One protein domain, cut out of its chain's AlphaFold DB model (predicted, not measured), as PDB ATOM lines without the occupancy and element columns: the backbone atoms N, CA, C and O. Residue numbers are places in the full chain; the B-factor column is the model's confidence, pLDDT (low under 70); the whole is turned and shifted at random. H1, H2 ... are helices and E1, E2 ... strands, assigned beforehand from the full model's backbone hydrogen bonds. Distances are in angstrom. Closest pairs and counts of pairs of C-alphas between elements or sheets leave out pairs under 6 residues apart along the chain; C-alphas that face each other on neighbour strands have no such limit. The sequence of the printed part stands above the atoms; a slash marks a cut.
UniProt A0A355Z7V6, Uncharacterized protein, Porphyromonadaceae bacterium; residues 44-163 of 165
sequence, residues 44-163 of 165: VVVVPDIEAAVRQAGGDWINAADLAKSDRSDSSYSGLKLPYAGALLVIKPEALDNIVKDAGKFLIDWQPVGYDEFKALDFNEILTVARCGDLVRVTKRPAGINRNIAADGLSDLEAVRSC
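Overview. This is residues 44 to 163 of the 165 residues of an uncharacterized protein of Porphyromonadaceae bacterium (UniProt A0A355Z7V6). One long, strongly twisted sheet of eight mostly short strands runs through the domain as its core, with helices on both faces: H1, H3 and H4 pack on one side, and H5 and H6 cover the other over E1 and E7. H2 sits beside the strands near one edge. The 120 printed residues hold six named helices and eight named strands, E1 H1 E2 H2 E3 E4 H3 E5 E6 H4 E7 E8 H5 H6, of mixed class; the mixed sheet runs E2 E3 E4 E1 E7 E8 E5 E6. The whole is compact, with a radius of gyration of the C-alphas of 13.8 A and spans of 42 by 32 by 27 A.

Along the chain. Start at C-alpha 44, (3.585, -18.590, 13.707), where E1 runs from 44 to 46. Beside it look for E7, residues 126 to 132, 17.0 A long, from (1.345, -15.199, 6.092), then E8, 135 to 140, 16.4 A, E5, 105 to 108, 10.4 A, and E6, 111 to 113. On E1's other side find E4, 87 to 90, E3, 79 to 82, and E2, 61 to 63. The helices are H1, 50 to 57, 10.2 A; H2, 64 to 67; H3, 93 to 100, 11.0 A; H4, 115 to 119; H5, 150 to 155, 9.3 A; and H6, 157 to 161, ending at (7.151, -31.361, 12.705).

Arrangement. Look first at E1 and E7, parallel at 12 degrees, with N 129 and O 44 2.8 A apart. The hairpin E7 and E8 is antiparallel, with N 130 and O 137 at 2.8 A; E8 and E5 are parallel, with N 107 and O 136 at 2.8 A. E2, H2, E3 is a strand-helix-strand unit, two parallel neighbour strands with a helix between, and its crossover is right-handed. E1, H1, E2 and E6, H4, E7 are split units, with other strands between theirs, also right-handed. H1 is over E4 at a height over the sheet of 8.5 A. H1 and H3 touch at a steep tilt of 65 degrees, closest at the C-alphas of Ala 57 and Ala 95, 4.6 A. H4, on the same face as H3, is only just over E5, on which 3 of its 5 C-alphas fall. H5 and H6 are on the opposite face from H3; the closest C-alphas of H5 and E7 are Thr 128 and Gly 153, 5.9 A. Every O i to N i+4 pair is within hydrogen-bond range in H1, H3, H4, H5 and H6; H2 is too short for one.

Size, cuts and confidence. The C-alphas farthest apart are Asp 71 and Pro 112, 42.8 A. The printed part has no cut, and the link from H2 to E3, 11 residues, is long. The mean pLDDT of the printed part is 80.5; look for values under 70 at residues 74 to 75, 85 and 144 to 163.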
ATOM      1  N   VAL A  44       3.073 -17.444  12.941       84.69
ATOM      2  CA  VAL A  44       3.585 -18.590  13.707       84.69
ATOM      3  C   VAL A  44       4.784 -19.173  12.974       84.69
ATOM      4  O   VAL A  44       4.640 -19.695  11.870       84.69
ATOM      5  N   VAL A  45       5.960 -19.113  13.592       84.25
ATOM      6  CA  VAL A  45       7.176 -19.734  13.068       84.25
ATOM      7  C   VAL A  45       7.491 -20.986  13.871       84.25
ATOM      8  O   VAL A  45       7.752 -20.915  15.070       84.25
ATOM      9  N   VAL A  46       7.496 -22.143  13.219       82.81
ATOM     10  CA  VAL A  46       7.872 -23.417  13.843       82.81
ATOM     11  C   VAL A  46       9.327 -23.717  13.517       82.81
ATOM     12  O   VAL A  46       9.739 -23.673  12.352       82.81
ATOM     13  N   VAL A  47      10.098 -24.024  14.557       78.12
ATOM     14  CA  VAL A  47      11.546 -24.244  14.489       78.12
ATOM     15  C   VAL A  47      11.944 -25.430  15.373       78.12
ATOM     16  O   VAL A  47      11.306 -25.666  16.400       78.12
ATOM     17  N   PRO A  48      13.008 -26.175  15.023       73.44
ATOM     18  CA  PRO A  48      13.492 -27.279  15.852       73.44
ATOM     19  C   PRO A  48      14.154 -26.804  17.157       73.44
ATOM     20  O   PRO A  48      14.079 -27.501  18.164       73.44
ATOM     21  N   ASP A  49      14.773 -25.618  17.149       84.25
ATOM     22  CA  ASP A  49      15.400 -24.987  18.317       84.25
ATOM     23  C   ASP A  49      14.941 -23.528  18.426       84.25
ATOM     24  O   ASP A  49      15.307 -22.666  17.623       84.25
ATOM     25  N   ILE A  50      14.121 -23.262  19.441       86.25
ATOM     26  CA  ILE A  50      13.541 -21.944  19.708       86.25
ATOM     27  C   ILE A  50      14.604 -20.935  20.126       86.25
ATOM     28  O   ILE A  50      14.561 -19.793  19.682       86.25
ATOM     29  N   GLU A  51      15.554 -21.321  20.973       89.50
ATOM     30  CA  GLU A  51      16.539 -20.376  21.502       89.50
ATOM     31  C   GLU A  51      17.554 -19.994  20.420       89.50
ATOM     32  O   GLU A  51      17.986 -18.842  20.348       89.50
ATOM     33  N   ALA A  52      17.903 -20.928  19.528       87.25
ATOM     34  CA  ALA A  52      18.661 -20.603  18.321       87.25
ATOM     35  C   ALA A  52      17.889 -19.651  17.400       87.25
ATOM     36  O   ALA A  52      18.448 -18.639  16.974       87.25
ATOM     37  N   ALA A  53      16.606 -19.925  17.154       86.44
ATOM     38  CA  ALA A  53      15.773 -19.073  16.314       86.44
ATOM     39  C   ALA A  53      15.602 -17.660  16.891       86.44
ATOM     40  O   ALA A  53      15.682 -16.695  16.145       86.44
ATOM     41  N   VAL A  54      15.448 -17.516  18.211       90.50
ATOM     42  CA  VAL A  54      15.375 -16.213  18.900       90.50
ATOM     43  C   VAL A  54      16.665 -15.420  18.722       90.50
ATOM     44  O   VAL A  54      16.621 -14.240  18.374       90.50
ATOM     45  N   ARG A  55      17.825 -16.066  18.915       91.94
ATOM     46  CA  ARG A  55      19.129 -15.422  18.686       91.94
ATOM     47  C   ARG A  55      19.282 -14.958  17.243       91.94
ATOM     48  O   ARG A  55      19.797 -13.869  17.015       91.94
ATOM     49  N   GLN A  56      18.843 -15.778  16.292       89.56
ATOM     50  CA  GLN A  56      18.916 -15.459  14.871       89.56
ATOM     51  C   GLN A  56      17.959 -14.326  14.487       89.56
ATOM     52  O   GLN A  56      18.359 -13.414  13.769       89.56
ATOM     53  N   ALA A  57      16.720 -14.360  14.980       89.69
ATOM     54  CA  ALA A  57      15.703 -13.353  14.698       89.69
ATOM     55  C   ALA A  57      16.112 -11.959  15.196       89.69
ATOM     56  O   ALA A  57      15.810 -10.950  14.553       89.69
ATOM     57  N   GLY A  58      16.820 -11.917  16.330       89.56
ATOM     58  CA  GLY A  58      17.186 -10.684  17.015       89.56
ATOM     59  C   GLY A  58      15.986  -9.995  17.671       89.56
ATOM     60  O   GLY A  58      14.849 -10.464  17.605       89.56
ATOM     61  N   GLY A  59      16.252  -8.868  18.332       87.62
ATOM     62  CA  GLY A  59      15.244  -8.091  19.056       87.62
ATOM     63  C   GLY A  59      14.808  -8.709  20.390       87.62
ATOM     64  O   GLY A  59      15.390  -9.679  20.872       87.62
ATOM     65  N   ASP A  60      13.778  -8.117  20.997       90.06
ATOM     66  CA  ASP A  60      13.275  -8.518  22.316       90.06
ATOM     67  C   ASP A  60      12.198  -9.603  22.231       90.06
ATOM     68  O   ASP A  60      11.253  -9.482  21.451       90.06
ATOM     69  N   TRP A  61      12.298 -10.619  23.091       91.38
ATOM     70  CA  TRP A  61      11.380 -11.760  23.128       91.38
ATOM     71  C   TRP A  61      10.947 -12.080  24.553       91.38
ATOM     72  O   TRP A  61      11.779 -12.194  25.452       91.38
ATOM     73  N   ILE A  62       9.651 -12.315  24.743       90.25
ATOM     74  CA  ILE A  62       9.071 -12.730  26.026       90.25
ATOM     75  C   ILE A  62       8.479 -14.135  25.914       90.25
ATOM     76  O   ILE A  62       7.952 -14.512  24.870       90.25
ATOM     77  N   ASN A  63       8.558 -14.945  26.971       89.75
ATOM     78  CA  ASN A  63       7.802 -16.198  26.998       89.75
ATOM     79  C   ASN A  63       6.309 -15.887  27.113       89.75
ATOM     80  O   ASN A  63       5.913 -15.098  27.966       89.75
ATOM     81  N   ALA A  64       5.464 -16.577  26.347       84.62
ATOM     82  CA  ALA A  64       4.015 -16.380  26.435       84.62
ATOM     83  C   ALA A  64       3.469 -16.571  27.872       84.62
ATOM     84  O   ALA A  64       2.555 -15.864  28.285       84.62
ATOM     85  N   ALA A  65       4.074 -17.466  28.665       83.56
ATOM     86  CA  ALA A  65       3.709 -17.705  30.068       83.56
ATOM     87  C   ALA A  65       4.032 -16.535  31.022       83.56
ATOM     88  O   ALA A  65       3.470 -16.456  32.118       83.56
ATOM     89  N   ASP A  66       4.933 -15.642  30.616       87.06
ATOM     90  CA  ASP A  66       5.364 -14.489  31.406       87.06
ATOM     91  C   ASP A  66       4.653 -13.199  30.974       87.06
ATOM     92  O   ASP A  66       4.700 -12.210  31.701       87.06
ATOM     93  N   LEU A  67       3.929 -13.218  29.845       83.94
ATOM     94  CA  LEU A  67       3.224 -12.051  29.305       83.94
ATOM     95  C   LEU A  67       2.228 -11.460  30.312       83.94
ATOM     96  O   LEU A  67       2.237 -10.260  30.549       83.94
ATOM     97  N   ALA A  68       1.440 -12.301  30.988       81.31
ATOM     98  CA  ALA A  68       0.468 -11.851  31.992       81.31
ATOM     99  C   ALA A  68       1.103 -11.210  33.245       81.31
ATOM    100  O   ALA A  68       0.395 -10.637  34.069       81.31
ATOM    101  N   LYS A  69       2.423 -11.344  33.418       85.75
ATOM    102  CA  LYS A  69       3.193 -10.783  34.539       85.75
ATOM    103  C   LYS A  69       4.046  -9.584  34.110       85.75
ATOM    104  O   LYS A  69       4.738  -9.014  34.948       85.75
ATOM    105  N   SER A  70       4.037  -9.247  32.822       82.56
ATOM    106  CA  SER A  70       4.794  -8.141  32.248       82.56
ATOM    107  C   SER A  70       4.047  -6.825  32.438       82.56
ATOM    108  O   SER A  70       2.852  -6.739  32.177       82.56
ATOM    109  N   ASP A  71       4.778  -5.782  32.817       84.06
ATOM    110  CA  ASP A  71       4.326  -4.386  32.828       84.06
ATOM    111  C   ASP A  71       4.644  -3.641  31.517       84.06
ATOM    112  O   ASP A  71       4.177  -2.523  31.297       84.06
ATOM    113  N   ARG A  72       5.426  -4.254  30.622       80.06
ATOM    114  CA  ARG A  72       5.750  -3.706  29.298       80.06
ATOM    115  C   ARG A  72       4.561  -3.828  28.341       80.06
ATOM    116  O   ARG A  72       3.830  -4.814  28.396       80.06
ATOM    117  N   SER A  73       4.430  -2.879  27.408       73.62
ATOM    118  CA  SER A  73       3.391  -2.920  26.369       73.62
ATOM    119  C   SER A  73       3.588  -4.077  25.385       73.62
ATOM    120  O   SER A  73       4.721  -4.482  25.100       73.62
ATOM    121  N   ASP A  74       2.491  -4.536  24.782       65.00
ATOM    122  CA  ASP A  74       2.490  -5.614  23.781       65.00
ATOM    123  C   ASP A  74       3.365  -5.286  22.554       65.00
ATOM    124  O   ASP A  74       4.000  -6.165  21.977       65.00
ATOM    125  N   SER A  75       3.490  -4.001  22.206       67.62
ATOM    126  CA  SER A  75       4.339  -3.502  21.111       67.62
ATOM    127  C   SER A  75       5.843  -3.487  21.422       67.62
ATOM    128  O   SER A  75       6.672  -3.289  20.524       67.62
ATOM    129  N   SER A  76       6.226  -3.690  22.686       78.75
ATOM    130  CA  SER A  76       7.628  -3.637  23.117       78.75
ATOM    131  C   SER A  76       8.432  -4.881  22.728       78.75
ATOM    132  O   SER A  76       9.652  -4.890  22.887       78.75
ATOM    133  N   TYR A  77       7.772  -5.914  22.207       84.56
ATOM    134  CA  TYR A  77       8.380  -7.190  21.850       84.56
ATOM    135  C   TYR A  77       8.435  -7.376  20.335       84.56
ATOM    136  O   TYR A  77       7.622  -6.844  19.581       84.56
ATOM    137  N   SER A  78       9.415  -8.143  19.876       86.81
ATOM    138  CA  SER A  78       9.505  -8.620  18.489       86.81
ATOM    139  C   SER A  78       8.638  -9.859  18.270       86.81
ATOM    140  O   SER A  78       8.218 -10.140  17.147       86.81
ATOM    141  N   GLY A  79       8.341 -10.575  19.358       88.75
ATOM    142  CA  GLY A  79       7.477 -11.738  19.360       88.75
ATOM    143  C   GLY A  79       7.395 -12.434  20.716       88.75
ATOM    144  O   GLY A  79       8.012 -12.017  21.704       88.75
ATOM    145  N   LEU A  80       6.632 -13.525  20.744       88.56
ATOM    146  CA  LEU A  80       6.480 -14.403  21.898       88.56
ATOM    147  C   LEU A  80       7.198 -15.731  21.656       88.56
ATOM    148  O   LEU A  80       7.120 -16.314  20.574       88.56
ATOM    149  N   LYS A  81       7.837 -16.256  22.698       89.81
ATOM    150  CA  LYS A  81       8.370 -17.617  22.726       89.81
ATOM    151  C   LYS A  81       7.284 -18.572  23.206       89.81
ATOM    152  O   LYS A  81       6.683 -18.343  24.262       89.81
ATOM    153  N   LEU A  82       7.090 -19.679  22.486       85.06
ATOM    154  CA  LEU A  82       6.224 -20.789  22.889       85.06
ATOM    155  C   LEU A  82       7.037 -22.099  22.995       85.06
ATOM    156  O   LEU A  82       6.863 -22.994  22.163       85.06
ATOM    157  N   PRO A  83       7.900 -22.252  24.028       78.69
ATOM    158  CA  PRO A  83       8.764 -23.425  24.218       78.69
ATOM    159  C   PRO A  83       8.048 -24.769  24.092       78.69
ATOM    160  O   PRO A  83       8.471 -25.637  23.334       78.69
ATOM    161  N   TYR A  84       6.914 -24.913  24.777       73.00
ATOM    162  CA  TYR A  84       6.136 -26.154  24.795       73.00
ATOM    163  C   TYR A  84       5.539 -26.519  23.432       73.00
ATOM    164  O   TYR A  84       5.328 -27.696  23.145       73.00
ATOM    165  N   ALA A  85       5.286 -25.521  22.584       69.50
ATOM    166  CA  ALA A  85       4.771 -25.732  21.242       69.50
ATOM    167  C   ALA A  85       5.886 -25.997  20.219       69.50
ATOM    168  O   ALA A  85       5.607 -26.552  19.165       69.50
ATOM    169  N   GLY A  86       7.150 -25.659  20.500       75.75
ATOM    170  CA  GLY A  86       8.191 -25.680  19.464       75.75
ATOM    171  C   GLY A  86       8.037 -24.531  18.455       75.75
ATOM    172  O   GLY A  86       8.367 -24.699  17.284       75.75
ATOM    173  N   ALA A  87       7.475 -23.393  18.879       83.25
ATOM    174  CA  ALA A  87       7.144 -22.283  17.993       83.25
ATOM    175  C   ALA A  87       7.500 -20.905  18.574       83.25
ATOM    176  O   ALA A  87       7.620 -20.706  19.787       83.25
ATOM    177  N   LEU A  88       7.618 -19.942  17.666       86.44
ATOM    178  CA  LEU A  88       7.674 -18.511  17.911       86.44
ATOM    179  C   LEU A  88       6.416 -17.865  17.340       86.44
ATOM    180  O   LEU A  88       5.974 -18.210  16.247       86.44
ATOM    181  N   LEU A  89       5.866 -16.900  18.064       87.62
ATOM    182  CA  LEU A  89       4.866 -15.991  17.527       87.62
ATOM    183  C   LEU A  89       5.569 -14.692  17.153       87.62
ATOM    184  O   LEU A  89       5.980 -13.943  18.035       87.62
ATOM    185  N   VAL A  90       5.736 -14.445  15.863       87.69
ATOM    186  CA  VAL A  90       6.453 -13.284  15.337       87.69
ATOM    187  C   VAL A  90       5.475 -12.152  15.089       87.69
ATOM    188  O   VAL A  90       4.457 -12.341  14.429       87.69
ATOM    189  N   ILE A  91       5.805 -10.980  15.625       84.25
ATOM    190  CA  ILE A  91       4.987  -9.767  15.526       84.25
ATOM    191  C   ILE A  91       5.611  -8.794  14.519       84.25
ATOM    192  O   ILE A  91       4.897  -8.127  13.778       84.25
ATOM    193  N   LYS A  92       6.947  -8.714  14.491       85.25
ATOM    194  CA  LYS A  92       7.688  -7.766  13.651       85.25
ATOM    195  C   LYS A  92       8.218  -8.438  12.376       85.25
ATOM    196  O   LYS A  92       8.926  -9.442  12.499       85.25
ATOM    197  N   PRO A  93       7.944  -7.895  11.174       85.00
ATOM    198  CA  PRO A  93       8.415  -8.466   9.910       85.00
ATOM    199  C   PRO A  93       9.935  -8.659   9.840       85.00
ATOM    200  O   PRO A  93      10.407  -9.660   9.303       85.00
ATOM    201  N   GLU A  94      10.716  -7.755  10.435       86.12
ATOM    202  CA  GLU A  94      12.183  -7.821  10.411       86.12
ATOM    203  C   GLU A  94      12.713  -9.058  11.150       86.12
ATOM    204  O   GLU A  94      13.716  -9.653  10.751       86.12
ATOM    205  N   ALA A  95      12.022  -9.478  12.215       89.56
ATOM    206  CA  ALA A  95      12.372 -10.687  12.948       89.56
ATOM    207  C   ALA A  95      12.133 -11.943  12.095       89.56
ATOM    208  O   ALA A  95      12.934 -12.876  12.155       89.56
ATOM    209  N   LEU A  96      11.077 -11.959  11.272       90.00
ATOM    210  CA  LEU A  96      10.828 -13.055  10.336       90.00
ATOM    211  C   LEU A  96      11.914 -13.123   9.259       90.00
ATOM    212  O   LEU A  96      12.454 -14.204   9.029       90.00
ATOM    213  N   ASP A  97      12.262 -11.992   8.639       89.69
ATOM    214  CA  ASP A  97      13.289 -11.941   7.588       89.69
ATOM    215  C   ASP A  97      14.629 -12.509   8.082       89.69
ATOM    216  O   ASP A  97      15.233 -13.369   7.441       89.69
ATOM    217  N   ASN A  98      15.043 -12.137   9.294       91.25
ATOM    218  CA  ASN A  98      16.267 -12.659   9.896       91.25
ATOM    219  C   ASN A  98      16.263 -14.184  10.098       91.25
ATOM    220  O   ASN A  98      17.319 -14.811   9.976       91.25
ATOM    221  N   ILE A  99      15.108 -14.791  10.385       88.94
ATOM    222  CA  ILE A  99      14.983 -16.247  10.566       88.94
ATOM    223  C   ILE A  99      15.156 -16.994   9.232       88.94
ATOM    224  O   ILE A  99      15.674 -18.115   9.206       88.94
ATOM    225  N   VAL A 100      14.713 -16.401   8.122       89.75
ATOM    226  CA  VAL A 100      14.517 -17.120   6.850       89.75
ATOM    227  C   VAL A 100      15.477 -16.720   5.732       89.75
ATOM    228  O   VAL A 100      15.638 -17.505   4.803       89.75
ATOM    229  N   LYS A 101      16.134 -15.556   5.806       88.25
ATOM    230  CA  LYS A 101      17.004 -15.018   4.738       88.25
ATOM    231  C   LYS A 101      18.141 -15.949   4.298       88.25
ATOM    232  O   LYS A 101      18.548 -15.900   3.146       88.25
ATOM    233  N   ASP A 102      18.611 -16.819   5.192       89.56
ATOM    234  CA  ASP A 102      19.702 -17.766   4.923       89.56
ATOM    235  C   ASP A 102      19.189 -19.142   4.443       89.56
ATOM    236  O   ASP A 102      19.892 -20.148   4.519       89.56
ATOM    237  N   ALA A 103      17.932 -19.229   4.004       90.25
ATOM    238  CA  ALA A 103      17.365 -20.430   3.405       90.25
ATOM    239  C   ALA A 103      17.710 -20.556   1.922       90.25
ATOM    240  O   ALA A 103      17.549 -19.614   1.151       90.25
ATOM    241  N   GLY A 104      18.102 -21.754   1.499       90.44
ATOM    242  CA  GLY A 104      18.333 -22.088   0.099       90.44
ATOM    243  C   GLY A 104      17.071 -22.498  -0.659       90.44
ATOM    244  O   GLY A 104      17.086 -22.518  -1.891       90.44
ATOM    245  N   LYS A 105      15.972 -22.840   0.034       92.25
ATOM    246  CA  LYS A 105      14.721 -23.296  -0.601       92.25
ATOM    247  C   LYS A 105      13.487 -22.701   0.060       92.25
ATOM    248  O   LYS A 105      13.344 -22.776   1.279       92.25
ATOM    249  N   PHE A 106      12.555 -22.231  -0.763       93.00
ATOM    250  CA  PHE A 106      11.282 -21.665  -0.327       93.00
ATOM    251  C   PHE A 106      10.112 -22.375  -1.006       93.00
ATOM    252  O   PHE A 106      10.143 -22.649  -2.206       93.00
ATOM    253  N   LEU A 107       9.077 -22.659  -0.221       91.56
ATOM    254  CA  LEU A 107       7.781 -23.137  -0.686       91.56
ATOM    255  C   LEU A 107       6.696 -22.199  -0.159       91.56
ATOM    256  O   LEU A 107       6.670 -21.932   1.042       91.56
ATOM    257  N   ILE A 108       5.772 -21.772  -1.013       91.38
ATOM    258  CA  ILE A 108       4.536 -21.082  -0.620       91.38
ATOM    259  C   ILE A 108       3.373 -21.980  -1.031       91.38
ATOM    260  O   ILE A 108       3.262 -22.334  -2.200       91.38
ATOM    261  N   ASP A 109       2.542 -22.395  -0.071       87.56
ATOM    262  CA  ASP A 109       1.410 -23.305  -0.304       87.56
ATOM    263  C   ASP A 109       1.807 -24.535  -1.148       87.56
ATOM    264  O   ASP A 109       1.130 -24.938  -2.094       87.56
ATOM    265  N   TRP A 110       2.954 -25.126  -0.791       85.94
ATOM    266  CA  TRP A 110       3.583 -26.281  -1.450       85.94
ATOM    267  C   TRP A 110       4.148 -26.044  -2.857       85.94
ATOM    268  O   TRP A 110       4.673 -26.982  -3.455       85.94
ATOM    269  N   GLN A 111       4.115 -24.814  -3.367       91.75
ATOM    270  CA  GLN A 111       4.730 -24.453  -4.642       91.75
ATOM    271  C   GLN A 111       6.138 -23.876  -4.434       91.75
ATOM    272  O   GLN A 111       6.307 -23.011  -3.573       91.75
ATOM    273  N   PRO A 112       7.158 -24.335  -5.185       94.31
ATOM    274  CA  PRO A 112       8.497 -23.757  -5.133       94.31
ATOM    275  C   PRO A 112       8.528 -22.315  -5.622       94.31
ATOM    276  O   PRO A 112       8.000 -22.018  -6.691       94.31
ATOM    277  N   VAL A 113       9.206 -21.456  -4.864       94.44
ATOM    278  CA  VAL A 113       9.369 -20.031  -5.178       94.44
ATOM    279  C   VAL A 113      10.806 -19.571  -4.923       94.44
ATOM    280  O   VAL A 113      11.581 -20.247  -4.238       94.44
ATOM    281  N   GLY A 114      11.171 -18.414  -5.472       90.50
ATOM    282  CA  GLY A 114      12.424 -17.730  -5.140       90.50
ATOM    283  C   GLY A 114      12.318 -16.898  -3.857       90.50
ATOM    284  O   GLY A 114      11.222 -16.572  -3.403       90.50
ATOM    285  N   TYR A 115      13.461 -16.493  -3.294       88.81
ATOM    286  CA  TYR A 115      13.484 -15.616  -2.113       88.81
ATOM    287  C   TYR A 115      12.819 -14.255  -2.375       88.81
ATOM    288  O   TYR A 115      12.100 -13.758  -1.514       88.81
ATOM    289  N   ASP A 116      12.983 -13.681  -3.572       90.81
ATOM    290  CA  ASP A 116      12.349 -12.402  -3.922       90.81
ATOM    291  C   ASP A 116      10.814 -12.487  -3.908       90.81
ATOM    292  O   ASP A 116      10.143 -11.552  -3.479       90.81
ATOM    293  N   GLU A 117      10.252 -13.626  -4.321       90.44
ATOM    294  CA  GLU A 117       8.807 -13.867  -4.290       90.44
ATOM    295  C   GLU A 117       8.300 -14.067  -2.858       90.44
ATOM    296  O   GLU A 117       7.256 -13.530  -2.495       90.44
ATOM    297  N   PHE A 118       9.072 -14.756  -2.009       89.50
ATOM    298  CA  PHE A 118       8.804 -14.801  -0.571       89.50
ATOM    299  C   PHE A 118       8.813 -13.397   0.050       89.50
ATOM    300  O   PHE A 118       7.893 -13.041   0.781       89.50
ATOM    301  N   LYS A 119       9.824 -12.581  -0.263       88.94
ATOM    302  CA  LYS A 119       9.983 -11.227   0.282       88.94
ATOM    303  C   LYS A 119       8.889 -10.264  -0.186       88.94
ATOM    304  O   LYS A 119       8.615  -9.278   0.491       88.94
ATOM    305  N   ALA A 120       8.283 -10.538  -1.339       90.62
ATOM    306  CA  ALA A 120       7.158  -9.774  -1.861       90.62
ATOM    307  C   ALA A 120       5.822 -10.104  -1.171       90.62
ATOM    308  O   ALA A 120       4.855  -9.372  -1.386       90.62
ATOM    309  N   LEU A 121       5.745 -11.171  -0.363       88.00
ATOM    310  CA  LEU A 121       4.544 -11.469   0.416       88.00
ATOM    311  C   LEU A 121       4.288 -10.375   1.451       88.00
ATOM    312  O   LEU A 121       5.172 -10.016   2.230       88.00
ATOM    313  N   ASP A 122       3.042  -9.911   1.512       86.56
ATOM    314  CA  ASP A 122       2.592  -9.111   2.642       86.56
ATOM    315  C   ASP A 122       2.655  -9.984   3.906       86.56
ATOM    316  O   ASP A 122       2.167 -11.117   3.933       86.56
ATOM    317  N   PHE A 123       3.253  -9.456   4.973       84.00
ATOM    318  CA  PHE A 123       3.329 -10.122   6.273       84.00
ATOM    319  C   PHE A 123       1.942 -10.560   6.774       84.00
ATOM    320  O   PHE A 123       1.791 -11.612   7.399       84.00
ATOM    321  N   ASN A 124       0.908  -9.797   6.417       79.81
ATOM    322  CA  ASN A 124      -0.480 -10.060   6.767       79.81
ATOM    323  C   ASN A 124      -1.084 -11.225   5.974       79.81
ATOM    324  O   ASN A 124      -2.062 -11.811   6.425       79.81
ATOM    325  N   GLU A 125      -0.505 -11.623   4.841       82.56
ATOM    326  CA  GLU A 125      -0.927 -12.817   4.096       82.56
ATOM    327  C   GLU A 125      -0.370 -14.111   4.696       82.56
ATOM    328  O   GLU A 125      -0.858 -15.196   4.382       82.56
ATOM    329  N   ILE A 126       0.640 -14.031   5.564       84.94
ATOM    330  CA  ILE A 126       1.345 -15.199   6.092       84.94
ATOM    331  C   ILE A 126       0.621 -15.732   7.328       84.94
ATOM    332  O   ILE A 126       0.421 -15.009   8.304       84.94
ATOM    333  N   LEU A 127       0.257 -17.019   7.312       82.62
ATOM    334  CA  LEU A 127      -0.301 -17.715   8.472       82.62
ATOM    335  C   LEU A 127       0.801 -18.400   9.285       82.62
ATOM    336  O   LEU A 127       1.003 -18.092  10.462       82.62
ATOM    337  N   THR A 128       1.516 -19.329   8.650       83.62
ATOM    338  CA  THR A 128       2.608 -20.072   9.283       83.62
ATOM    339  C   THR A 128       3.853 -20.077   8.417       83.62
ATOM    340  O   THR A 128       3.796 -20.030   7.186       83.62
ATOM    341  N   VAL A 129       4.994 -20.170   9.091       86.88
ATOM    342  CA  VAL A 129       6.298 -20.410   8.487       86.88
ATOM    343  C   VAL A 129       6.953 -21.576   9.213       86.88
ATOM    344  O   VAL A 129       7.117 -21.576  10.429       86.88
ATOM    345  N   ALA A 130       7.352 -22.589   8.468       85.94
ATOM    346  CA  ALA A 130       8.122 -23.712   8.963       85.94
ATOM    347  C   ALA A 130       9.560 -23.587   8.472       85.94
ATOM    348  O   ALA A 130       9.802 -23.635   7.263       85.94
ATOM    349  N   ARG A 131      10.516 -23.472   9.396       84.44
ATOM    350  CA  ARG A 131      11.946 -23.491   9.063       84.44
ATOM    351  C   ARG A 131      12.527 -24.861   9.395       84.44
ATOM    352  O   ARG A 131      12.651 -25.224  10.562       84.44
ATOM    353  N   CYS A 132      12.892 -25.612   8.357       80.44
ATOM    354  CA  CYS A 132      13.398 -26.982   8.454       80.44
ATOM    355  C   CYS A 132      14.767 -27.081   7.775       80.44
ATOM    356  O   CYS A 132      14.858 -27.329   6.572       80.44
ATOM    357  N   GLY A 133      15.842 -26.859   8.535       83.38
ATOM    358  CA  GLY A 133      17.194 -26.837   7.976       83.38
ATOM    359  C   GLY A 133      17.313 -25.753   6.911       83.38
ATOM    360  O   GLY A 133      17.144 -24.589   7.235       83.38
ATOM    361  N   ASP A 134      17.562 -26.143   5.660       89.56
ATOM    362  CA  ASP A 134      17.688 -25.235   4.511       89.56
ATOM    363  C   ASP A 134      16.348 -24.882   3.830       89.56
ATOM    364  O   ASP A 134      16.265 -23.931   3.054       89.56
ATOM    365  N   LEU A 135      15.260 -25.568   4.192       88.31
ATOM    366  CA  LEU A 135      13.918 -25.340   3.656       88.31
ATOM    367  C   LEU A 135      13.110 -24.347   4.504       88.31
ATOM    368  O   LEU A 135      13.114 -24.407   5.737       88.31
ATOM    369  N   VAL A 136      12.374 -23.462   3.838       90.69
ATOM    370  CA  VAL A 136      11.294 -22.644   4.399       90.69
ATOM    371  C   VAL A 136       9.992 -23.021   3.705       90.69
ATOM    372  O   VAL A 136       9.902 -22.960   2.480       90.69
ATOM    373  N   ARG A 137       8.972 -23.396   4.479       89.56
ATOM    374  CA  ARG A 137       7.605 -23.592   3.978       89.56
ATOM    375  C   ARG A 137       6.699 -22.533   4.576       89.56
ATOM    376  O   ARG A 137       6.627 -22.408   5.793       89.56
ATOM    377  N   VAL A 138       5.996 -21.814   3.722       88.75
ATOM    378  CA  VAL A 138       5.014 -20.800   4.082       88.75
ATOM    379  C   VAL A 138       3.628 -21.323   3.746       88.75
ATOM    380  O   VAL A 138       3.416 -21.887   2.670       88.75
ATOM    381  N   THR A 139       2.693 -21.117   4.661       85.94
ATOM    382  CA  THR A 139       1.265 -21.299   4.410       85.94
ATOM    383  C   THR A 139       0.594 -19.939   4.481       85.94
ATOM    384  O   THR A 139       0.776 -19.208   5.463       85.94
ATOM    385  N   LYS A 140      -0.163 -19.585   3.440       85.81
ATOM    386  CA  LYS A 140      -0.920 -18.331   3.415       85.81
ATOM    387  C   LYS A 140      -2.187 -18.429   4.257       85.81
ATOM    388  O   LYS A 140      -2.735 -19.508   4.487       85.81
ATOM    389  N   ARG A 141      -2.680 -17.280   4.713       80.25
ATOM    390  CA  ARG A 141      -3.993 -17.177   5.355       80.25
ATOM    391  C   ARG A 141      -5.083 -17.542   4.338       80.25
ATOM    392  O   ARG A 141      -5.060 -17.026   3.220       80.25
ATOM    393  N   PRO A 142      -6.057 -18.393   4.704       76.06
ATOM    394  CA  PRO A 142      -7.214 -18.635   3.856       76.06
ATOM    395  C   PRO A 142      -7.990 -17.339   3.599       76.06
ATOM    396  O   PRO A 142      -8.167 -16.516   4.501       76.06
ATOM    397  N   ALA A 143      -8.482 -17.170   2.371       73.00
ATOM    398  CA  ALA A 143      -9.259 -15.994   1.995       73.00
ATOM    399  C   ALA A 143     -10.505 -15.830   2.886       73.00
ATOM    400  O   ALA A 143     -11.214 -16.798   3.167       73.00
ATOM    401  N   GLY A 144     -10.783 -14.593   3.307       65.75
ATOM    402  CA  GLY A 144     -11.954 -14.254   4.121       65.75
ATOM    403  C   GLY A 144     -11.820 -14.544   5.619       65.75
ATOM    404  O   GLY A 144     -12.785 -14.326   6.349       65.75
ATOM    405  N   ILE A 145     -10.657 -15.008   6.100       62.19
ATOM    406  CA  ILE A 145     -10.397 -15.128   7.539       62.19
ATOM    407  C   ILE A 145      -9.753 -13.844   8.061       62.19
ATOM    408  O   ILE A 145      -8.587 -13.573   7.792       62.19
ATOM    409  N   ASN A 146     -10.510 -13.113   8.883       56.53
ATOM    410  CA  ASN A 146     -10.078 -11.855   9.493       56.53
ATOM    411  C   ASN A 146      -9.754 -11.977  11.002       56.53
ATOM    412  O   ASN A 146      -9.604 -10.966  11.687       56.53
ATOM    413  N   ARG A 147      -9.630 -13.198  11.542       53.47
ATOM    414  CA  ARG A 147      -9.214 -13.429  12.940       53.47
ATOM    415  C   ARG A 147      -7.735 -13.773  13.053       53.47
ATOM    416  O   ARG A 147      -7.155 -14.355  12.142       53.47
ATOM    417  N   ASN A 148      -7.112 -13.467  14.190       55.78
ATOM    418  CA  ASN A 148      -5.725 -13.852  14.454       55.78
ATOM    419  C   ASN A 148      -5.619 -15.379  14.643       55.78
ATOM    420  O   ASN A 148      -5.881 -15.907  15.722       55.78
ATOM    421  N   ILE A 149      -5.256 -16.089  13.572       56.41
ATOM    422  CA  ILE A 149      -5.251 -17.559  13.500       56.41
ATOM    423  C   ILE A 149      -3.973 -18.223  14.041       56.41
ATOM    424  O   ILE A 149      -3.689 -19.378  13.729       56.41
ATOM    425  N   ALA A 150      -3.215 -17.542  14.905       53.59
ATOM    426  CA  ALA A 150      -2.042 -18.135  15.549       53.59
ATOM    427  C   ALA A 150      -2.356 -19.465  16.272       53.59
ATOM    428  O   ALA A 150      -1.513 -20.355  16.317       53.59
ATOM    429  N   ALA A 151      -3.583 -19.625  16.782       50.78
ATOM    430  CA  ALA A 151      -4.062 -20.877  17.365       50.78
ATOM    431  C   ALA A 151      -4.287 -21.995  16.323       50.78
ATOM    432  O   ALA A 151      -3.914 -23.137  16.583       50.78
ATOM    433  N   ASP A 152      -4.808 -21.676  15.132       54.22
ATOM    434  CA  ASP A 152      -5.072 -22.662  14.068       54.22
ATOM    435  C   ASP A 152      -3.752 -23.106  13.394       54.22
ATOM    436  O   ASP A 152      -3.585 -24.270  13.021       54.22
ATOM    437  N   GLY A 153      -2.747 -22.221  13.331       54.12
ATOM    438  CA  GLY A 153      -1.391 -22.568  12.885       54.12
ATOM    439  C   GLY A 153      -0.652 -23.538  13.822       54.12
ATOM    440  O   GLY A 153       0.205 -24.299  13.375       54.12
ATOM    441  N   LEU A 154      -1.005 -23.554  15.115       55.84
ATOM    442  CA  LEU A 154      -0.473 -24.501  16.103       55.84
ATOM    443  C   LEU A 154      -1.134 -25.889  16.012       55.84
ATOM    444  O   LEU A 154      -0.520 -26.869  16.431       55.84
ATOM    445  N   SER A 155      -2.346 -26.018  15.458       51.47
ATOM    446  CA  SER A 155      -2.946 -27.338  15.180       51.47
ATOM    447  C   SER A 155      -2.292 -28.063  13.997       51.47
ATOM    448  O   SER A 155      -2.276 -29.289  13.978       51.47
ATOM    449  N   ASP A 156      -1.663 -27.331  13.074       53.22
ATOM    450  CA  ASP A 156      -0.890 -27.891  11.950       53.22
ATOM    451  C   ASP A 156       0.560 -28.260  12.321       53.22
ATOM    452  O   ASP A 156       1.376 -28.666  11.486       53.22
ATOM    453  N   LEU A 157       0.905 -28.144  13.601       54.56
ATOM    454  CA  LEU A 157       2.267 -28.299  14.094       54.56
ATOM    455  C   LEU A 157       2.781 -29.743  13.962       54.56
ATOM    456  O   LEU A 157       3.988 -29.947  13.833       54.56
ATOM    457  N   GLU A 158       1.899 -30.745  13.879       51.38
ATOM    458  CA  GLU A 158       2.272 -32.117  13.495       51.38
ATOM    459  C   GLU A 158       2.687 -32.231  12.016       51.38
ATOM    460  O   GLU A 158       3.688 -32.885  11.712       51.38
ATOM    461  N   ALA A 159       1.992 -31.541  11.104       49.38
ATOM    462  CA  ALA A 159       2.317 -31.498   9.674       49.38
ATOM    463  C   ALA A 159       3.562 -30.646   9.362       49.38
ATOM    464  O   ALA A 159       4.117 -30.712   8.262       49.38
ATOM    465  N   VAL A 160       3.987 -29.813  10.313       51.66
ATOM    466  CA  VAL A 160       5.239 -29.052  10.255       51.66
ATOM    467  C   VAL A 160       6.392 -29.818  10.913       51.66
ATOM    468  O   VAL A 160       7.492 -29.860  10.364       51.66
ATOM    469  N   ARG A 161       6.154 -30.495  12.047       54.22
ATOM    470  CA  ARG A 161       7.151 -31.361  12.705       54.22
ATOM    471  C   ARG A 161       7.604 -32.522  11.824       54.22
ATOM    472  O   ARG A 161       8.746 -32.953  11.956       54.22
ATOM    473  N   SER A 162       6.753 -33.014  10.922       52.53
ATOM    474  CA  SER A 162       7.136 -34.043   9.947       52.53
ATOM    475  C   SER A 162       8.218 -33.583   8.963       52.53
ATOM    476  O   SER A 162       8.910 -34.430   8.411       52.53
ATOM    477  N   CYS A 163       8.421 -32.271   8.781       50.22
ATOM    478  CA  CYS A 163       9.512 -31.716   7.976       50.22
ATOM    479  C   CYS A 163      10.835 -31.563   8.753       50.22
ATOM    480  O   CYS A 163      11.871 -31.336   8.135       50.22
TER     481      CYS A 163